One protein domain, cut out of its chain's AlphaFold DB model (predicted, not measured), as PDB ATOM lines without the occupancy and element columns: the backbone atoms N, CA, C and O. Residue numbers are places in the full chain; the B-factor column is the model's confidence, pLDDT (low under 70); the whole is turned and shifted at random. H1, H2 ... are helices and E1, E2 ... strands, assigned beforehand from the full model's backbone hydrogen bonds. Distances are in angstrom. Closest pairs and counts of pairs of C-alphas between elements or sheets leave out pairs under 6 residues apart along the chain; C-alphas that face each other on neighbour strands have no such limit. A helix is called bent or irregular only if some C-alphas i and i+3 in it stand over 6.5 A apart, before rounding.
ATOM      1  N   GLY A   3       2.540 -88.550 -34.292       85.06
ATOM      2  CA  GLY A   3       1.170 -88.482 -34.791       85.06
ATOM      3  C   GLY A   3       0.696 -87.038 -34.939       85.06
ATOM      4  O   GLY A   3       1.100 -86.160 -34.176       85.06
ATOM      5  N   VAL A   4      -0.189 -86.791 -35.903       93.31
ATOM      6  CA  VAL A   4      -0.843 -85.490 -36.089       93.31
ATOM      7  C   VAL A   4      -2.350 -85.695 -36.095       93.31
ATOM      8  O   VAL A   4      -2.868 -86.473 -36.895       93.31
ATOM      9  N   LEU A   5      -3.054 -84.981 -35.216       95.25
ATOM     10  CA  LEU A   5      -4.508 -84.884 -35.250       95.25
ATOM     11  C   LEU A   5      -4.884 -83.664 -36.097       95.25
ATOM     12  O   LEU A   5      -4.822 -82.525 -35.638       95.25
ATOM     13  N   SER A   6      -5.224 -83.906 -37.360       93.06
ATOM     14  CA  SER A   6      -5.611 -82.856 -38.307       93.06
ATOM     15  C   SER A   6      -6.981 -82.254 -37.986       93.06
ATOM     16  O   SER A   6      -7.852 -82.971 -37.492       93.06
ATOM     17  N   ARG A   7      -7.205 -81.003 -38.412       91.94
ATOM     18  CA  ARG A   7      -8.483 -80.271 -38.293       91.94
ATOM     19  C   ARG A   7      -8.891 -80.009 -36.841       91.94
ATOM     20  O   ARG A   7     -10.042 -80.201 -36.456       91.94
ATOM     21  N   ALA A   8      -7.930 -79.570 -36.029       94.94
ATOM     22  CA  ALA A   8      -8.180 -79.218 -34.631       94.94
ATOM     23  C   ALA A   8      -9.243 -78.112 -34.473       94.94
ATOM     24  O   ALA A   8     -10.013 -78.140 -33.523       94.94
ATOM     25  N   ASP A   9      -9.326 -77.188 -35.430       92.94
ATOM     26  CA  ASP A   9     -10.288 -76.077 -35.493       92.94
ATOM     27  C   ASP A   9     -11.749 -76.507 -35.713       92.94
ATOM     28  O   ASP A   9     -12.673 -75.765 -35.389       92.94
ATOM     29  N   SER A  10     -11.973 -77.720 -36.219       92.75
ATOM     30  CA  SER A  10     -13.303 -78.288 -36.477       92.75
ATOM     31  C   SER A  10     -13.545 -79.587 -35.701       92.75
ATOM     32  O   SER A  10     -14.428 -80.373 -36.037       92.75
ATOM     33  N   PHE A  11     -12.773 -79.824 -34.640       94.12
ATOM     34  CA  PHE A  11     -12.864 -81.046 -33.850       94.12
ATOM     35  C   PHE A  11     -14.182 -81.152 -33.056       94.12
ATOM     36  O   PHE A  11     -14.652 -80.191 -32.445       94.12
ATOM     37  N   GLY A  12     -14.770 -82.350 -33.005       91.38
ATOM     38  CA  GLY A  12     -16.047 -82.591 -32.325       91.38
ATOM     39  C   GLY A  12     -17.221 -81.911 -33.035       91.38
ATOM     40  O   GLY A  12     -17.460 -82.164 -34.209       91.38
ATOM     41  N   GLU A  13     -17.957 -81.060 -32.318       88.81
ATOM     42  CA  GLU A  13     -19.061 -80.255 -32.873       88.81
ATOM     43  C   GLU A  13     -18.569 -79.035 -33.684       88.81
ATOM     44  O   GLU A  13     -19.376 -78.292 -34.243       88.81
ATOM     45  N   GLY A  14     -17.251 -78.812 -33.751       87.88
ATOM     46  CA  GLY A  14     -16.638 -77.738 -34.527       87.88
ATOM     47  C   GLY A  14     -16.878 -76.337 -33.961       87.88
ATOM     48  O   GLY A  14     -17.177 -76.152 -32.782       87.88
ATOM     49  N   ALA A  15     -16.728 -75.322 -34.814       84.06
ATOM     50  CA  ALA A  15     -16.716 -73.914 -34.411       84.06
ATOM     51  C   ALA A  15     -18.040 -73.398 -33.818       84.06
ATOM     52  O   ALA A  15     -18.052 -72.392 -33.105       84.06
ATOM     53  N   LEU A  16     -19.159 -74.064 -34.111       85.31
ATOM     54  CA  LEU A  16     -20.491 -73.721 -33.603       85.31
ATOM     55  C   LEU A  16     -20.927 -74.593 -32.419       85.31
ATOM     56  O   LEU A  16     -22.004 -74.375 -31.864       85.31
ATOM     57  N   GLY A  17     -20.093 -75.556 -32.026       85.06
ATOM     58  CA  GLY A  17     -20.339 -76.447 -30.904       85.06
ATOM     59  C   GLY A  17     -20.341 -75.748 -29.548       85.06
ATOM     60  O   GLY A  17     -19.868 -74.620 -29.387       85.06
ATOM     61  N   ARG A  18     -20.845 -76.447 -28.526       86.00
ATOM     62  CA  ARG A  18     -20.847 -75.929 -27.141       86.00
ATOM     63  C   ARG A  18     -19.454 -75.897 -26.517       86.00
ATOM     64  O   ARG A  18     -19.206 -75.113 -25.604       86.00
ATOM     65  N   ARG A  19     -18.572 -76.786 -26.970       90.88
ATOM     66  CA  ARG A  19     -17.194 -76.911 -26.497       90.88
ATOM     67  C   ARG A  19     -16.255 -76.374 -27.562       90.88
ATOM     68  O   ARG A  19     -16.389 -76.743 -28.723       90.88
ATOM     69  N   ASP A  20     -15.288 -75.563 -27.147       92.25
ATOM     70  CA  ASP A  20     -14.260 -75.058 -28.053       92.25
ATOM     71  C   ASP A  20     -13.470 -76.240 -28.669       92.25
ATOM     72  O   ASP A  20     -12.922 -77.061 -27.916       92.25
ATOM     73  N   PRO A  21     -13.432 -76.364 -30.009       95.06
ATOM     74  CA  PRO A  21     -12.768 -77.461 -30.702       95.06
ATOM     75  C   PRO A  21     -11.256 -77.516 -30.442       95.06
ATOM     76  O   PRO A  21     -10.715 -78.615 -30.360       95.06
ATOM     77  N   ILE A  22     -10.578 -76.385 -30.214       94.69
ATOM     78  CA  ILE A  22      -9.117 -76.349 -30.030       94.69
ATOM     79  C   ILE A  22      -8.661 -77.063 -28.744       94.69
ATOM     80  O   ILE A  22      -7.908 -78.041 -28.837       94.69
ATOM     81  N   PRO A  23      -9.118 -76.676 -27.535       94.31
ATOM     82  CA  PRO A  23      -8.773 -77.408 -26.322       94.31
ATOM     83  C   PRO A  23      -9.349 -78.829 -26.336       94.31
ATOM     84  O   PRO A  23      -8.726 -79.747 -25.807       94.31
ATOM     85  N   HIS A  24     -10.497 -79.054 -26.983       95.81
ATOM     86  CA  HIS A  24     -11.065 -80.394 -27.113       95.81
ATOM     87  C   HIS A  24     -10.171 -81.331 -27.944       95.81
ATOM     88  O   HIS A  24      -9.929 -82.468 -27.533       95.81
ATOM     89  N   ALA A  25      -9.627 -80.848 -29.063       96.38
ATOM     90  CA  ALA A  25      -8.664 -81.578 -29.877       96.38
ATOM     91  C   ALA A  25      -7.382 -81.873 -29.089       96.38
ATOM     92  O   ALA A  25      -6.861 -82.983 -29.166       96.38
ATOM     93  N   ALA A  26      -6.898 -80.919 -28.287       94.31
ATOM     94  CA  ALA A  26      -5.723 -81.115 -27.437       94.31
ATOM     95  C   ALA A  26      -5.939 -82.178 -26.350       94.31
ATOM     96  O   ALA A  26      -5.076 -83.032 -26.124       94.31
ATOM     97  N   ASP A  27      -7.102 -82.179 -25.700       95.06
ATOM     98  CA  ASP A  27      -7.473 -83.218 -24.738       95.06
ATOM     99  C   ASP A  27      -7.510 -84.597 -25.400       95.06
ATOM    100  O   ASP A  27      -6.950 -85.561 -24.873       95.06
ATOM    101  N   HIS A  28      -8.119 -84.682 -26.581       95.62
ATOM    102  CA  HIS A  28      -8.244 -85.934 -27.312       95.62
ATOM    103  C   HIS A  28      -6.898 -86.443 -27.846       95.62
ATOM    104  O   HIS A  28      -6.598 -87.629 -27.727       95.62
ATOM    105  N   ALA A  29      -6.043 -85.555 -28.355       94.19
ATOM    106  CA  ALA A  29      -4.701 -85.896 -28.814       94.19
ATOM    107  C   ALA A  29      -3.860 -86.531 -27.692       94.19
ATOM    108  O   ALA A  29      -3.201 -87.545 -27.914       94.19
ATOM    109  N   ARG A  30      -3.970 -86.034 -26.450       92.31
ATOM    110  CA  ARG A  30      -3.312 -86.649 -25.281       92.31
ATOM    111  C   ARG A  30      -3.826 -88.055 -24.973       92.31
ATOM    112  O   ARG A  30      -3.055 -88.902 -24.525       92.31
ATOM    113  N   VAL A  31      -5.117 -88.314 -25.180       91.88
ATOM    114  CA  VAL A  31      -5.693 -89.660 -25.025       91.88
ATOM    115  C   VAL A  31      -5.164 -90.590 -26.118       91.88
ATOM    116  O   VAL A  31      -4.685 -91.677 -25.799       91.88
ATOM    117  N   LEU A  32      -5.161 -90.138 -27.375       86.25
ATOM    118  CA  LEU A  32      -4.633 -90.903 -28.509       86.25
ATOM    119  C   LEU A  32      -3.146 -91.225 -28.346       86.25
ATOM    120  O   LEU A  32      -2.745 -92.360 -28.574       86.25
ATOM    121  N   ALA A  33      -2.332 -90.272 -27.886       78.25
ATOM    122  CA  ALA A  33      -0.911 -90.497 -27.630       78.25
ATOM    123  C   ALA A  33      -0.669 -91.608 -26.593       78.25
ATOM    124  O   ALA A  33       0.248 -92.409 -26.752       78.25
ATOM    125  N   LYS A  34      -1.513 -91.702 -25.555       75.50
ATOM    126  CA  LYS A  34      -1.445 -92.792 -24.567       75.50
ATOM    127  C   LYS A  34      -1.853 -94.132 -25.175       75.50
ATOM    128  O   LYS A  34      -1.147 -95.120 -24.992       75.50
ATOM    129  N   GLN A  35      -2.971 -94.156 -25.900       76.44
ATOM    130  CA  GLN A  35      -3.512 -95.370 -26.523       76.44
ATOM    131  C   GLN A  35      -2.593 -95.936 -27.609       76.44
ATOM    132  O   GLN A  35      -2.506 -97.147 -27.766       76.44
ATOM    133  N   LEU A  36      -1.887 -95.068 -28.331       70.38
ATOM    134  CA  LEU A  36      -0.989 -95.428 -29.426       70.38
ATOM    135  C   LEU A  36       0.489 -95.391 -29.016       70.38
ATOM    136  O   LEU A  36       1.352 -95.347 -29.889       70.38
ATOM    137  N   SER A  37       0.800 -95.393 -27.718       64.44
ATOM    138  CA  SER A  37       2.162 -95.176 -27.196       64.44
ATOM    139  C   SER A  37       3.212 -96.166 -27.725       64.44
ATOM    140  O   SER A  37       4.387 -95.812 -27.860       64.44
ATOM    141  N   GLU A  38       2.791 -97.371 -28.111       50.47
ATOM    142  CA  GLU A  38       3.642 -98.364 -28.775       50.47
ATOM    143  C   GLU A  38       4.098 -97.884 -30.171       50.47
ATOM    144  O   GLU A  38       5.258 -98.036 -30.556       50.47
ATOM    145  N   THR A  39       3.227 -97.187 -30.907       56.88
ATOM    146  CA  THR A  39       3.458 -96.758 -32.301       56.88
ATOM    147  C   THR A  39       3.948 -95.307 -32.412       56.88
ATOM    148  O   THR A  39       4.861 -94.989 -33.189       56.88
ATOM    149  N   VAL A  40       3.379 -94.397 -31.618       63.41
ATOM    150  CA  VAL A  40       3.682 -92.961 -31.669       63.41
ATOM    151  C   VAL A  40       4.347 -92.475 -30.389       63.41
ATOM    152  O   VAL A  40       4.121 -92.998 -29.305       63.41
ATOM    153  N   SER A  41       5.234 -91.491 -30.515       72.31
ATOM    154  CA  SER A  41       5.867 -90.840 -29.364       72.31
ATOM    155  C   SER A  41       4.990 -89.749 -28.763       72.31
ATOM    156  O   SER A  41       5.088 -89.490 -27.571       72.31
ATOM    157  N   ASP A  42       4.180 -89.100 -29.595       83.75
ATOM    158  CA  ASP A  42       3.222 -88.070 -29.208       83.75
ATOM    159  C   ASP A  42       2.198 -87.893 -30.342       83.75
ATOM    160  O   ASP A  42       2.432 -88.359 -31.465       83.75
ATOM    161  N   VAL A  43       1.084 -87.218 -30.062       90.31
ATOM    162  CA  VAL A  43       0.086 -86.797 -31.053       90.31
ATOM    163  C   VAL A  43      -0.156 -85.304 -30.881       90.31
ATOM    164  O   VAL A  43      -0.622 -84.865 -29.833       90.31
ATOM    165  N   VAL A  44       0.131 -84.521 -31.921       95.06
ATOM    166  CA  VAL A  44      -0.028 -83.061 -31.886       95.06
ATOM    167  C   VAL A  44      -1.301 -82.658 -32.639       95.06
ATOM    168  O   VAL A  44      -1.440 -83.024 -33.812       95.06
ATOM    169  N   PRO A  45      -2.240 -81.923 -32.016       97.12
ATOM    170  CA  PRO A  45      -3.387 -81.354 -32.716       97.12
ATOM    171  C   PRO A  45      -2.945 -80.185 -33.596       97.12
ATOM    172  O   PRO A  45      -2.200 -79.315 -33.149       97.12
ATOM    173  N   ILE A  46      -3.399 -80.163 -34.848       96.88
ATOM    174  CA  ILE A  46      -3.032 -79.125 -35.812       96.88
ATOM    175  C   ILE A  46      -4.259 -78.609 -36.550       96.88
ATOM    176  O   ILE A  46      -5.023 -79.381 -37.142       96.88
ATOM    177  N   SER A  47      -4.391 -77.284 -36.590       96.56
ATOM    178  CA  SER A  47      -5.187 -76.615 -37.614       96.56
ATOM    179  C   SER A  47      -4.276 -76.227 -38.772       96.56
ATOM    180  O   SER A  47      -3.449 -75.317 -38.672       96.56
ATOM    181  N   GLY A  48      -4.408 -76.952 -39.883       94.12
ATOM    182  CA  GLY A  48      -3.582 -76.720 -41.067       94.12
ATOM    183  C   GLY A  48      -3.826 -75.343 -41.677       94.12
ATOM    184  O   GLY A  48      -2.879 -74.707 -42.129       94.12
ATOM    185  N   LEU A  49      -5.073 -74.868 -41.633       94.25
ATOM    186  CA  LEU A  49      -5.444 -73.588 -42.217       94.25
ATOM    187  C   LEU A  49      -4.895 -72.408 -41.400       94.25
ATOM    188  O   LEU A  49      -4.231 -71.549 -41.975       94.25
ATOM    189  N   MET A  50      -5.045 -72.432 -40.067       95.50
ATOM    190  CA  MET A  50      -4.405 -71.452 -39.175       95.50
ATOM    191  C   MET A  50      -2.887 -71.427 -39.383       95.50
ATOM    192  O   MET A  50      -2.299 -70.358 -39.548       95.50
ATOM    193  N   ALA A  51      -2.254 -72.608 -39.408       94.75
ATOM    194  CA  ALA A  51      -0.808 -72.739 -39.576       94.75
ATOM    195  C   ALA A  51      -0.334 -72.170 -40.918       94.75
ATOM    196  O   ALA A  51       0.656 -71.439 -40.971       94.75
ATOM    197  N   GLN A  52      -1.039 -72.497 -42.006       94.06
ATOM    198  CA  GLN A  52      -0.723 -72.007 -43.342       94.06
ATOM    199  C   GLN A  52      -0.871 -70.490 -43.405       94.06
ATOM    200  O   GLN A  52       0.065 -69.800 -43.810       94.06
ATOM    201  N   THR A  53      -2.020 -69.961 -42.997       94.50
ATOM    202  CA  THR A  53      -2.298 -68.527 -43.084       94.50
ATOM    203  C   THR A  53      -1.321 -67.723 -42.245       94.50
ATOM    204  O   THR A  53      -0.818 -66.706 -42.725       94.50
ATOM    205  N   SER A  54      -0.955 -68.219 -41.058       93.12
ATOM    206  CA  SER A  54      -0.059 -67.483 -40.175       93.12
ATOM    207  C   SER A  54       1.407 -67.439 -40.628       93.12
ATOM    208  O   SER A  54       2.158 -66.550 -40.222       93.12
ATOM    209  N   HIS A  55       1.828 -68.373 -41.491       89.38
ATOM    210  CA  HIS A  55       3.224 -68.520 -41.930       89.38
ATOM    211  C   HIS A  55       3.482 -68.137 -43.391       89.38
ATOM    212  O   HIS A  55       4.632 -68.123 -43.826       89.38
ATOM    213  N   THR A  56       2.441 -67.836 -44.166       87.62
ATOM    214  CA  THR A  56       2.562 -67.539 -45.607       87.62
ATOM    215  C   THR A  56       2.429 -66.056 -45.943       87.62
ATOM    216  O   THR A  56       2.570 -65.684 -47.105       87.62
ATOM    217  N   GLY A  57       2.149 -65.199 -44.955       85.50
ATOM    218  CA  GLY A  57       1.927 -63.765 -45.180       85.50
ATOM    219  C   GLY A  57       0.667 -63.462 -46.002       85.50
ATOM    220  O   GLY A  57       0.538 -62.372 -46.551       85.50
ATOM    221  N   MET A  58      -0.258 -64.423 -46.120       89.75
ATOM    222  CA  MET A  58      -1.488 -64.279 -46.911       89.75
ATOM    223  C   MET A  58      -2.556 -63.416 -46.223       89.75
ATOM    224  O   MET A  58      -3.501 -62.981 -46.887       89.75
ATOM    225  N   LEU A  59      -2.421 -63.182 -44.914       93.75
ATOM    226  CA  LEU A  59      -3.286 -62.311 -44.126       93.75
ATOM    227  C   LEU A  59      -2.792 -60.859 -44.211       93.75
ATOM    228  O   LEU A  59      -1.730 -60.527 -43.692       93.75
ATOM    229  N   THR A  60      -3.572 -59.996 -44.861       95.62
ATOM    230  CA  THR A  60      -3.261 -58.567 -45.031       95.62
ATOM    231  C   THR A  60      -4.033 -57.695 -44.038       95.62
ATOM    232  O   THR A  60      -5.049 -58.125 -43.487       95.62
ATOM    233  N   GLU A  61      -3.600 -56.442 -43.852       97.00
ATOM    234  CA  GLU A  61      -4.332 -55.454 -43.037       97.00
ATOM    235  C   GLU A  61      -5.749 -55.192 -43.561       97.00
ATOM    236  O   GLU A  61      -6.685 -55.089 -42.775       97.00
ATOM    237  N   ASP A  62      -5.950 -55.192 -44.881       96.62
ATOM    238  CA  ASP A  62      -7.284 -55.039 -45.472       96.62
ATOM    239  C   ASP A  62      -8.226 -56.185 -45.076       96.62
ATOM    240  O   ASP A  62      -9.403 -55.963 -44.786       96.62
ATOM    241  N   LEU A  63      -7.712 -57.419 -45.035       96.25
ATOM    242  CA  LEU A  63      -8.484 -58.587 -44.611       96.25
ATOM    243  C   LEU A  63      -8.751 -58.569 -43.105       96.25
ATOM    244  O   LEU A  63      -9.870 -58.871 -42.689       96.25
ATOM    245  N   ALA A  64      -7.771 -58.171 -42.291       97.25
ATOM    246  CA  ALA A  64      -7.965 -58.004 -40.853       97.25
ATOM    247  C   ALA A  64      -9.005 -56.914 -40.552       97.25
ATOM    248  O   ALA A  64      -9.937 -57.147 -39.788       97.25
ATOM    249  N   SER A  65      -8.925 -55.768 -41.227       97.00
ATOM    250  CA  SER A  65      -9.904 -54.685 -41.126       97.00
ATOM    251  C   SER A  65     -11.301 -55.133 -41.570       97.00
ATOM    252  O   SER A  65     -12.294 -54.877 -40.887       97.00
ATOM    253  N   ALA A  66     -11.395 -55.888 -42.671       96.06
ATOM    254  CA  ALA A  66     -12.661 -56.456 -43.117       96.06
ATOM    255  C   ALA A  66     -13.274 -57.401 -42.076       96.06
ATOM    256  O   ALA A  66     -14.468 -57.303 -41.808       96.06
ATOM    257  N   LEU A  67     -12.467 -58.270 -41.469       96.62
ATOM    258  CA  LEU A  67     -12.918 -59.169 -40.414       96.62
ATOM    259  C   LEU A  67     -13.302 -58.409 -39.130       96.62
ATOM    260  O   LEU A  67     -14.285 -58.757 -38.480       96.62
ATOM    261  N   ALA A  68     -12.573 -57.343 -38.790       97.00
ATOM    262  CA  ALA A  68     -12.832 -56.508 -37.620       97.00
ATOM    263  C   ALA A  68     -14.196 -55.808 -37.672       97.00
ATOM    264  O   ALA A  68     -14.810 -55.598 -36.626       97.00
ATOM    265  N   ARG A  69     -14.715 -55.502 -38.871       95.25
ATOM    266  CA  ARG A  69     -16.077 -54.954 -39.036       95.25
ATOM    267  C   ARG A  69     -17.155 -55.866 -38.455       95.25
ATOM    268  O   ARG A  69     -18.153 -55.366 -37.960       95.25
ATOM    269  N   LEU A  70     -16.900 -57.174 -38.406       94.25
ATOM    270  CA  LEU A  70     -17.824 -58.159 -37.846       94.25
ATOM    271  C   LEU A  70     -17.737 -58.278 -36.316       94.25
ATOM    272  O   LEU A  70     -18.509 -59.021 -35.710       94.25
ATOM    273  N   ALA A  71     -16.795 -57.593 -35.659       94.56
ATOM    274  CA  ALA A  71     -16.605 -57.683 -34.211       94.56
ATOM    275  C   ALA A  71     -17.858 -57.339 -33.376       94.56
ATOM    276  O   ALA A  71     -18.098 -58.056 -32.400       94.56
ATOM    277  N   PRO A  72     -18.678 -56.326 -33.739       93.25
ATOM    278  CA  PRO A  72     -19.903 -55.995 -33.009       93.25
ATOM    279  C   PRO A  72     -21.031 -57.020 -33.186       93.25
ATOM    280  O   PRO A  72     -21.977 -57.025 -32.400       93.25
ATOM    281  N   LEU A  73     -20.955 -57.876 -34.210       92.38
ATOM    282  CA  LEU A  73     -22.026 -58.804 -34.548       92.38
ATOM    283  C   LEU A  73     -22.088 -59.990 -33.578       92.38
ATOM    284  O   LEU A  73     -21.073 -60.499 -33.071       92.38
ATOM    285  N   SER A  74     -23.313 -60.474 -33.354       91.12
ATOM    286  CA  SER A  74     -23.534 -61.734 -32.648       91.12
ATOM    287  C   SER A  74     -22.943 -62.896 -33.455       91.12
ATOM    288  O   SER A  74     -22.789 -62.809 -34.671       91.12
ATOM    289  N   ARG A  75     -22.621 -64.023 -32.803       88.81
ATOM    290  CA  ARG A  75     -22.091 -65.203 -33.520       88.81
ATOM    291  C   ARG A  75     -23.025 -65.654 -34.647       88.81
ATOM    292  O   ARG A  75     -22.544 -66.017 -35.711       88.81
ATOM    293  N   LEU A  76     -24.338 -65.612 -34.410       88.81
ATOM    294  CA  LEU A  76     -25.344 -66.001 -35.396       88.81
ATOM    295  C   LEU A  76     -25.333 -65.059 -36.609       88.81
ATOM    296  O   LEU A  76     -25.407 -65.520 -37.742       88.81
ATOM    297  N   ASP A  77     -25.200 -63.754 -36.377       89.88
ATOM    298  CA  ASP A  77     -25.174 -62.762 -37.456       89.88
ATOM    299  C   ASP A  77     -23.870 -62.827 -38.258       89.88
ATOM    300  O   ASP A  77     -23.884 -62.644 -39.475       89.88
ATOM    301  N   VAL A  78     -22.754 -63.191 -37.614       90.38
ATOM    302  CA  VAL A  78     -21.514 -63.515 -38.332       90.38
ATOM    303  C   VAL A  78     -21.730 -64.722 -39.241       90.38
ATOM    304  O   VAL A  78     -21.382 -64.637 -40.407       90.38
ATOM    305  N   VAL A  79     -22.341 -65.814 -38.768       89.56
ATOM    306  CA  VAL A  79     -22.627 -66.981 -39.632       89.56
ATOM    307  C   VAL A  79     -23.466 -66.569 -40.844       89.56
ATOM    308  O   VAL A  79     -23.072 -66.842 -41.974       89.56
ATOM    309  N   ARG A  80     -24.551 -65.820 -40.621       87.44
ATOM    310  CA  ARG A  80     -25.422 -65.305 -41.693       87.44
ATOM    311  C   ARG A  80     -24.678 -64.432 -42.699       87.44
ATOM    312  O   ARG A  80     -24.956 -64.504 -43.887       87.44
ATOM    313  N   THR A  81     -23.700 -63.647 -42.242       87.69
ATOM    314  CA  THR A  81     -22.874 -62.804 -43.123       87.69
ATOM    315  C   THR A  81     -22.190 -63.630 -44.212       87.69
ATOM    316  O   THR A  81     -21.995 -63.113 -45.313       87.69
ATOM    317  N   PHE A  82     -21.831 -64.883 -43.915       87.00
ATOM    318  CA  PHE A  82     -21.136 -65.797 -44.818       87.00
ATOM    319  C   PHE A  82     -22.057 -66.780 -45.556       87.00
ATOM    320  O   PHE A  82     -21.558 -67.520 -46.406       87.00
ATOM    321  N   ASP A  83     -23.371 -66.748 -45.316       82.69
ATOM    322  CA  ASP A  83     -24.332 -67.462 -46.158       82.69
ATOM    323  C   ASP A  83     -24.409 -66.806 -47.547       82.69
ATOM    324  O   ASP A  83     -24.443 -65.581 -47.699       82.69
ATOM    325  N   ASN A  84     -24.406 -67.633 -48.597       64.19
ATOM    326  CA  ASN A  84     -24.261 -67.170 -49.982       64.19
ATOM    327  C   ASN A  84     -25.437 -66.317 -50.492       64.19
ATOM    328  O   ASN A  84     -25.248 -65.544 -51.432       64.19
ATOM    329  N   ASP A  85     -26.601 -66.407 -49.850       65.50
ATOM    330  CA  ASP A  85     -27.849 -65.798 -50.321       65.50
ATOM    331  C   ASP A  85     -28.159 -64.431 -49.680       65.50
ATOM    332  O   ASP A  85     -29.156 -63.795 -50.033       65.50
ATOM    333  N   ASP A  86     -27.317 -63.932 -48.762       63.91
ATOM    334  CA  ASP A  86     -27.565 -62.640 -48.113       63.91
ATOM    335  C   ASP A  86     -27.005 -61.452 -48.920       63.91
ATOM    336  O   ASP A  86     -25.809 -61.126 -48.903       63.91
ATOM    337  N   VAL A  87     -27.911 -60.760 -49.616       57.16
ATOM    338  CA  VAL A  87     -27.645 -59.534 -50.390       57.16
ATOM    339  C   VAL A  87     -27.325 -58.333 -49.478       57.16
ATOM    340  O   VAL A  87     -26.791 -57.333 -49.954       57.16
ATOM    341  N   ARG A  88     -27.614 -58.410 -48.169       62.34
ATOM    342  CA  ARG A  88     -27.380 -57.334 -47.180       62.34
ATOM    343  C   ARG A  88     -26.095 -57.499 -46.369       62.34
ATOM    344  O   ARG A  88     -25.847 -56.708 -45.464       62.34
ATOM    345  N   SER A  89     -25.297 -58.514 -46.679       68.00
ATOM    346  CA  SER A  89     -24.056 -58.805 -45.967       68.00
ATOM    347  C   SER A  89     -23.093 -57.610 -45.986       68.00
ATOM    348  O   SER A  89     -22.843 -57.005 -47.029       68.00
ATOM    349  N   GLU A  90     -22.520 -57.293 -44.821       75.38
ATOM    350  CA  GLU A  90     -21.593 -56.167 -44.624       75.38
ATOM    351  C   GLU A  90     -20.306 -56.284 -45.456       75.38
ATOM    352  O   GLU A  90     -19.584 -55.301 -45.653       75.38
ATOM    353  N   LEU A  91     -19.997 -57.492 -45.939       86.81
ATOM    354  CA  LEU A  91     -18.782 -57.794 -46.682       86.81
ATOM    355  C   LEU A  91     -19.085 -58.211 -48.126       86.81
ATOM    356  O   LEU A  91     -19.944 -59.071 -48.349       86.81
ATOM    357  N   PRO A  92     -18.317 -57.704 -49.114       88.88
ATOM    358  CA  PRO A  92     -18.421 -58.159 -50.496       88.88
ATOM    359  C   PRO A  92     -18.189 -59.675 -50.618       88.88
ATOM    360  O   PRO A  92     -17.278 -60.192 -49.962       88.88
ATOM    361  N   PRO A  93     -18.903 -60.394 -51.508       87.88
ATOM    362  CA  PRO A  93     -18.798 -61.854 -51.635       87.88
ATOM    363  C   PRO A  93     -17.367 -62.383 -51.805       87.88
ATOM    364  O   PRO A  93     -16.999 -63.394 -51.214       87.88
ATOM    365  N   GLN A  94     -16.526 -61.669 -52.556       89.94
ATOM    366  CA  GLN A  94     -15.123 -62.044 -52.767       89.94
ATOM    367  C   GLN A  94     -14.299 -61.977 -51.473       89.94
ATOM    368  O   GLN A  94     -13.472 -62.850 -51.219       89.94
ATOM    369  N   VAL A  95     -14.553 -60.969 -50.634       92.69
ATOM    370  CA  VAL A  95     -13.891 -60.815 -49.330       92.69
ATOM    371  C   VAL A  95     -14.339 -61.926 -48.386       92.69
ATOM    372  O   VAL A  95     -13.506 -62.499 -47.692       92.69
ATOM    373  N   ARG A  96     -15.625 -62.295 -48.413       92.00
ATOM    374  CA  ARG A  96     -16.156 -63.415 -47.620       92.00
ATOM    375  C   ARG A  96     -15.491 -64.735 -47.982       92.00
ATOM    376  O   ARG A  96     -14.944 -65.410 -47.113       92.00
ATOM    377  N   ALA A  97     -15.476 -65.062 -49.274       91.62
ATOM    378  CA  ALA A  97     -14.831 -66.269 -49.779       91.62
ATOM    379  C   ALA A  97     -13.338 -66.293 -49.425       91.62
ATOM    380  O   ALA A  97     -12.803 -67.331 -49.040       91.62
ATOM    381  N   ARG A  98     -12.661 -65.138 -49.498       94.25
ATOM    382  CA  ARG A  98     -11.248 -65.028 -49.134       94.25
ATOM    383  C   ARG A  98     -11.008 -65.221 -47.638       94.25
ATOM    384  O   ARG A  98     -10.080 -65.940 -47.288       94.25
ATOM    385  N   LEU A  99     -11.821 -64.607 -46.778       95.25
ATOM    386  CA  LEU A  99     -11.718 -64.762 -45.328       95.25
ATOM    387  C   LEU A  99     -11.968 -66.216 -44.920       95.25
ATOM    388  O   LEU A  99     -11.112 -66.794 -44.264       95.25
ATOM    389  N   LEU A 100     -13.052 -66.847 -45.382       93.62
ATOM    390  CA  LEU A 100     -13.296 -68.270 -45.112       93.62
ATOM    391  C   LEU A 100     -12.192 -69.171 -45.671       93.62
ATOM    392  O   LEU A 100     -11.781 -70.112 -45.008       93.62
ATOM    393  N   GLY A 101     -11.678 -68.873 -46.863       94.25
ATOM    394  CA  GLY A 101     -10.608 -69.661 -47.471       94.25
ATOM    395  C   GLY A 101      -9.262 -69.560 -46.751       94.25
ATOM    396  O   GLY A 101      -8.431 -70.440 -46.939       94.25
ATOM    397  N   LEU A 102      -9.029 -68.508 -45.959       94.88
ATOM    398  CA  LEU A 102      -7.793 -68.308 -45.192       94.88
ATOM    399  C   LEU A 102      -7.938 -68.651 -43.709       94.88
ATOM    400  O   LEU A 102      -6.966 -69.035 -43.074       94.88
ATOM    401  N   LEU A 103      -9.118 -68.463 -43.141       94.00
ATOM    402  CA  LEU A 103      -9.348 -68.523 -41.700       94.00
ATOM    403  C   LEU A 103     -10.286 -69.691 -41.349       94.00
ATOM    404  O   LEU A 103     -10.209 -70.294 -40.288       94.00
ATOM    405  N   GLY A 104     -11.170 -70.084 -42.261       93.56
ATOM    406  CA  GLY A 104     -12.211 -71.056 -41.954       93.56
ATOM    407  C   GLY A 104     -13.209 -70.520 -40.927       93.56
ATOM    408  O   GLY A 104     -13.185 -69.356 -40.523       93.56
ATOM    409  N   GLU A 105     -14.138 -71.376 -40.518       93.19
ATOM    410  CA  GLU A 105     -15.280 -70.968 -39.696       93.19
ATOM    411  C   GLU A 105     -14.865 -70.559 -38.278       93.19
ATOM    412  O   GLU A 105     -15.341 -69.548 -37.755       93.19
ATOM    413  N   TYR A 106     -13.956 -71.318 -37.658       94.94
ATOM    414  CA  TYR A 106     -13.518 -71.052 -36.289       94.94
ATOM    415  C   TYR A 106     -12.848 -69.686 -36.160       94.94
ATOM    416  O   TYR A 106     -13.192 -68.923 -35.256       94.94
ATOM    417  N   ASP A 107     -11.926 -69.351 -37.056       94.75
ATOM    418  CA  ASP A 107     -11.152 -68.114 -36.959       94.75
ATOM    419  C   ASP A 107     -11.959 -66.893 -37.378       94.75
ATOM    420  O   ASP A 107     -11.818 -65.830 -36.778       94.75
ATOM    421  N   VAL A 108     -12.854 -67.026 -38.362       94.69
ATOM    422  CA  VAL A 108     -13.789 -65.948 -38.708       94.69
ATOM    423  C   VAL A 108     -14.677 -65.613 -37.511       94.69
ATOM    424  O   VAL A 108     -14.896 -64.442 -37.192       94.69
ATOM    425  N   LEU A 109     -15.162 -66.635 -36.801       93.75
ATOM    426  CA  LEU A 109     -15.964 -66.428 -35.606       93.75
ATOM    427  C   LEU A 109     -15.110 -65.858 -34.473       93.75
ATOM    428  O   LEU A 109     -15.424 -64.796 -33.950       93.75
ATOM    429  N   ASN A 110     -14.038 -66.517 -34.061       94.25
ATOM    430  CA  ASN A 110     -13.358 -66.170 -32.812       94.25
ATOM    431  C   ASN A 110     -12.272 -65.090 -32.984       94.25
ATOM    432  O   ASN A 110     -12.005 -64.332 -32.053       94.25
ATOM    433  N   GLY A 111     -11.705 -64.949 -34.181       95.12
ATOM    434  CA  GLY A 111     -10.627 -64.007 -34.491       95.12
ATOM    435  C   GLY A 111     -11.086 -62.569 -34.745       95.12
ATOM    436  O   GLY A 111     -10.265 -61.656 -34.714       95.12
ATOM    437  N   ARG A 112     -12.388 -62.317 -34.934       95.06
ATOM    438  CA  ARG A 112     -12.916 -60.984 -35.296       95.06
ATOM    439  C   ARG A 112     -12.584 -59.856 -34.320       95.06
ATOM    440  O   ARG A 112     -12.279 -58.747 -34.743       95.06
ATOM    441  N   GLN A 113     -12.577 -60.139 -33.019       94.56
ATOM    442  CA  GLN A 113     -12.190 -59.151 -32.004       94.56
ATOM    443  C   GLN A 113     -10.682 -58.880 -32.010       94.56
ATOM    444  O   GLN A 113     -10.235 -57.783 -31.686       94.56
ATOM    445  N   ILE A 114      -9.887 -59.879 -32.385       97.06
ATOM    446  CA  ILE A 114      -8.431 -59.766 -32.465       97.06
ATOM    447  C   ILE A 114      -8.031 -59.014 -33.728       97.06
ATOM    448  O   ILE A 114      -7.140 -58.176 -33.671       97.06
ATOM    449  N   ALA A 115      -8.758 -59.227 -34.823       96.75
ATOM    450  CA  ALA A 115      -8.582 -58.517 -36.082       96.75
ATOM    451  C   ALA A 115      -8.693 -56.990 -35.934       96.75
ATOM    452  O   ALA A 115      -8.010 -56.255 -36.640       96.75
ATOM    453  N   ALA A 116      -9.482 -56.501 -34.966       94.38
ATOM    454  CA  ALA A 116      -9.576 -55.074 -34.642       94.38
ATOM    455  C   ALA A 116      -8.256 -54.466 -34.127       94.38
ATOM    456  O   ALA A 116      -8.105 -53.247 -34.114       94.38
ATOM    457  N   ARG A 117      -7.298 -55.305 -33.714       96.38
ATOM    458  CA  ARG A 117      -5.944 -54.912 -33.298       96.38
ATOM    459  C   ARG A 117      -4.914 -55.010 -34.435       96.38
ATOM    460  O   ARG A 117      -3.735 -54.776 -34.192       96.38
ATOM    461  N   GLY A 118      -5.352 -55.324 -35.655       96.31
ATOM    462  CA  GLY A 118      -4.517 -55.404 -36.857       96.31
ATOM    463  C   GLY A 118      -4.146 -56.829 -37.267       96.31
ATOM    464  O   GLY A 118      -4.332 -57.797 -36.520       96.31
ATOM    465  N   ALA A 119      -3.608 -56.965 -38.481       96.25
ATOM    466  CA  ALA A 119      -3.256 -58.264 -39.054       96.25
ATOM    467  C   ALA A 119      -2.133 -58.961 -38.283       96.25
ATOM    468  O   ALA A 119      -2.185 -60.176 -38.116       96.25
ATOM    469  N   ALA A 120      -1.153 -58.214 -37.765       96.06
ATOM    470  CA  ALA A 120      -0.046 -58.781 -36.990       96.06
ATOM    471  C   ALA A 120      -0.522 -59.498 -35.710       96.06
ATOM    472  O   ALA A 120      -0.105 -60.625 -35.435       96.06
ATOM    473  N   GLU A 121      -1.436 -58.878 -34.958       97.38
ATOM    474  CA  GLU A 121      -2.021 -59.469 -33.746       97.38
ATOM    475  C   GLU A 121      -2.870 -60.699 -34.073       97.38
ATOM    476  O   GLU A 121      -2.753 -61.733 -33.411       97.38
ATOM    477  N   LEU A 122      -3.676 -60.629 -35.137       97.50
ATOM    478  CA  LEU A 122      -4.440 -61.778 -35.614       97.50
ATOM    479  C   LEU A 122      -3.516 -62.926 -36.048       97.50
ATOM    480  O   LEU A 122      -3.755 -64.075 -35.689       97.50
ATOM    481  N   ASN A 123      -2.418 -62.627 -36.740       96.44
ATOM    482  CA  ASN A 123      -1.429 -63.610 -37.175       96.44
ATOM    483  C   ASN A 123      -0.731 -64.309 -35.996       96.44
ATOM    484  O   ASN A 123      -0.523 -65.526 -36.013       96.44
ATOM    485  N   SER A 124      -0.381 -63.539 -34.961       96.06
ATOM    486  CA  SER A 124       0.184 -64.057 -33.711       96.06
ATOM    487  C   SER A 124      -0.801 -65.000 -33.014       96.06
ATOM    488  O   SER A 124      -0.448 -66.119 -32.636       96.06
ATOM    489  N   TRP A 125      -2.073 -64.599 -32.943       96.88
ATOM    490  CA  TRP A 125      -3.131 -65.425 -32.372       96.88
ATOM    491  C   TRP A 125      -3.332 -66.741 -33.138       96.88
ATOM    492  O   TRP A 125      -3.278 -67.806 -32.521       96.88
ATOM    493  N   LEU A 126      -3.451 -66.695 -34.470       96.69
ATOM    494  CA  LEU A 126      -3.544 -67.895 -35.316       96.69
ATOM    495  C   LEU A 126      -2.353 -68.834 -35.094       96.69
ATOM    496  O   LEU A 126      -2.525 -70.042 -34.949       96.69
ATOM    497  N   THR A 127      -1.139 -68.281 -35.006       95.31
ATOM    498  CA  THR A 127       0.074 -69.067 -34.738       95.31
ATOM    499  C   THR A 127      -0.036 -69.812 -33.412       95.31
ATOM    500  O   THR A 127       0.168 -71.027 -33.385       95.31
ATOM    501  N   SER A 128      -0.443 -69.115 -32.346       95.25
ATOM    502  CA  SER A 128      -0.565 -69.698 -31.005       95.25
ATOM    503  C   SER A 128      -1.605 -70.821 -30.898       95.25
ATOM    504  O   SER A 128      -1.418 -71.733 -30.094       95.25
ATOM    505  N   LEU A 129      -2.663 -70.798 -31.718       95.38
ATOM    506  CA  LEU A 129      -3.712 -71.827 -31.714       95.38
ATOM    507  C   LEU A 129      -3.474 -72.961 -32.715       95.38
ATOM    508  O   LEU A 129      -3.940 -74.077 -32.502       95.38
ATOM    509  N   SER A 130      -2.733 -72.701 -33.792       94.94
ATOM    510  CA  SER A 130      -2.561 -73.648 -34.900       94.94
ATOM    511  C   SER A 130      -1.892 -74.976 -34.523       94.94
ATOM    512  O   SER A 130      -2.002 -75.946 -35.276       94.94
ATOM    513  N   GLY A 131      -1.156 -75.008 -33.405       93.94
ATOM    514  CA  GLY A 131      -0.322 -76.131 -32.967       93.94
ATOM    515  C   GLY A 131       1.002 -76.277 -33.735       93.94
ATOM    516  O   GLY A 131       1.795 -77.173 -33.433       93.94
ATOM    517  N   ILE A 132       1.290 -75.404 -34.709       93.62
ATOM    518  CA  ILE A 132       2.459 -75.538 -35.593       93.62
ATOM    519  C   ILE A 132       3.794 -75.441 -34.851       93.62
ATOM    520  O   ILE A 132       4.730 -76.162 -35.191       93.62
ATOM    521  N   ASP A 133       3.884 -74.612 -33.811       91.12
ATOM    522  CA  ASP A 133       5.102 -74.495 -33.004       91.12
ATOM    523  C   ASP A 133       5.331 -75.730 -32.136       91.12
ATOM    524  O   ASP A 133       6.467 -76.188 -32.012       91.12
ATOM    525  N   GLN A 134       4.262 -76.337 -31.610       89.56
ATOM    526  CA  GLN A 134       4.352 -77.613 -30.901       89.56
ATOM    527  C   GLN A 134       4.813 -78.724 -31.849       89.56
ATOM    528  O   GLN A 134       5.715 -79.488 -31.506       89.56
ATOM    529  N   LEU A 135       4.255 -78.785 -33.062       90.62
ATOM    530  CA  LEU A 135       4.685 -79.736 -34.087       90.62
ATOM    531  C   LEU A 135       6.149 -79.512 -34.470       90.62
ATOM    532  O   LEU A 135       6.928 -80.462 -34.499       90.62
TER     533      LEU A 135
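AT A GLANCE: This is residues 3 to 135 of the 278 residues of an uncharacterized protein of Gordonia sputi NBRC 100414 (UniProt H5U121). An elongated, two-part domain: at one end the long helix H1 packs on a two-stranded ribbon, E1 and E2, mainly on E2, and at the other end H2, H3, H5 and H6 form a cluster of crossed helices, with H4 at its edge. H5 is bent into two nearly perpendicular arms, H5b folds back into H6 as a helical hairpin, and little H7 brings the printed part back beside E2. The printed part has 133 residues, with E1, H1, E2, then H2 to H7; the sheet is parallel and the class is mostly helix. The whole is compact, with a radius of gyration of the C-alphas of 15.8 A, and spans 54 by 29 by 21 A.

HOW THE PARTS SIT: Start at E1, residues 3 to 6, and E2, residues 42 to 46, parallel neighbours at 20 degrees; look for N 5 and O 44, 2.9 A apart, and N 46 and O 5, 2.9 A. H1, residues 21 to 35, comes between them in a strand-helix-strand unit, two parallel neighbour strands joined through a helix, with a right-handed crossover; its closest C-alphas to E2 are Ala 33 and Asp 42, 5.0 A. H5, residues 93 to 115, is the hub, touching four helices; by its hydrogen bonds it was assigned as one helix, but it is bent, C-alphas 102 and 105 being 9.7 A apart. Its arms H5a, 93 to 102, and H5b, 105 to 115, stand about perpendicular at 83 degrees; H5b is irregular, C-alphas 110 and 113 being 7.2 A apart. H6, residues 119 to 130, touches H5b with residues 121 to 126 alone, closest at Ala 115 and Leu 122, C-alphas 5.3 A apart, in a helical hairpin at a steep tilt of 43 degrees, opposite ways. H2, residues 48 to 56, touches H6 at Ala 51 and Ser 130, closest C-alphas 5.1 A. H3, residues 61 to 68, touches H5b, closest C-alphas Ala 64 and Ala 115, 4.8 A. H4, residues 75 to 81, only just touches H5b, with 3 pairs of C-alphas within 8 A, closest at Arg 75 and Leu 109, 6.6 A. H7, residues 132 to 135, has its closest C-alpha to E2 at Leu 135, 6.2 A from Val 44. Every O i to N i+4 pair is within hydrogen-bond range in H1, H2, H3, H4, H5a and H6, against 4 of 7 in H5b; H7 is too short for one.

IN THESE COORDINATES: Find C-alpha 3 at (1.170, -88.482, -34.791), where E1 begins, and C-alpha 21 at (-12.768, -77.461, -30.702), from which H1 runs 20.6 A. H6 runs 16.0 A, H5b 14.6 A, H5a 14.3 A and E2 12.8 A. H7 ends at C-alpha 135, (4.685, -79.736, -34.087).

THE WHOLE: The C-alphas of Glu 38 and Arg 88, the two farthest apart, are 54.6 A apart. The printed part has no cut; the links E1 to H1 and H4 to H5 are long. Mean pLDDT of the printed part is 89.8, with residues 37 to 40 and 84 to 89 under 70.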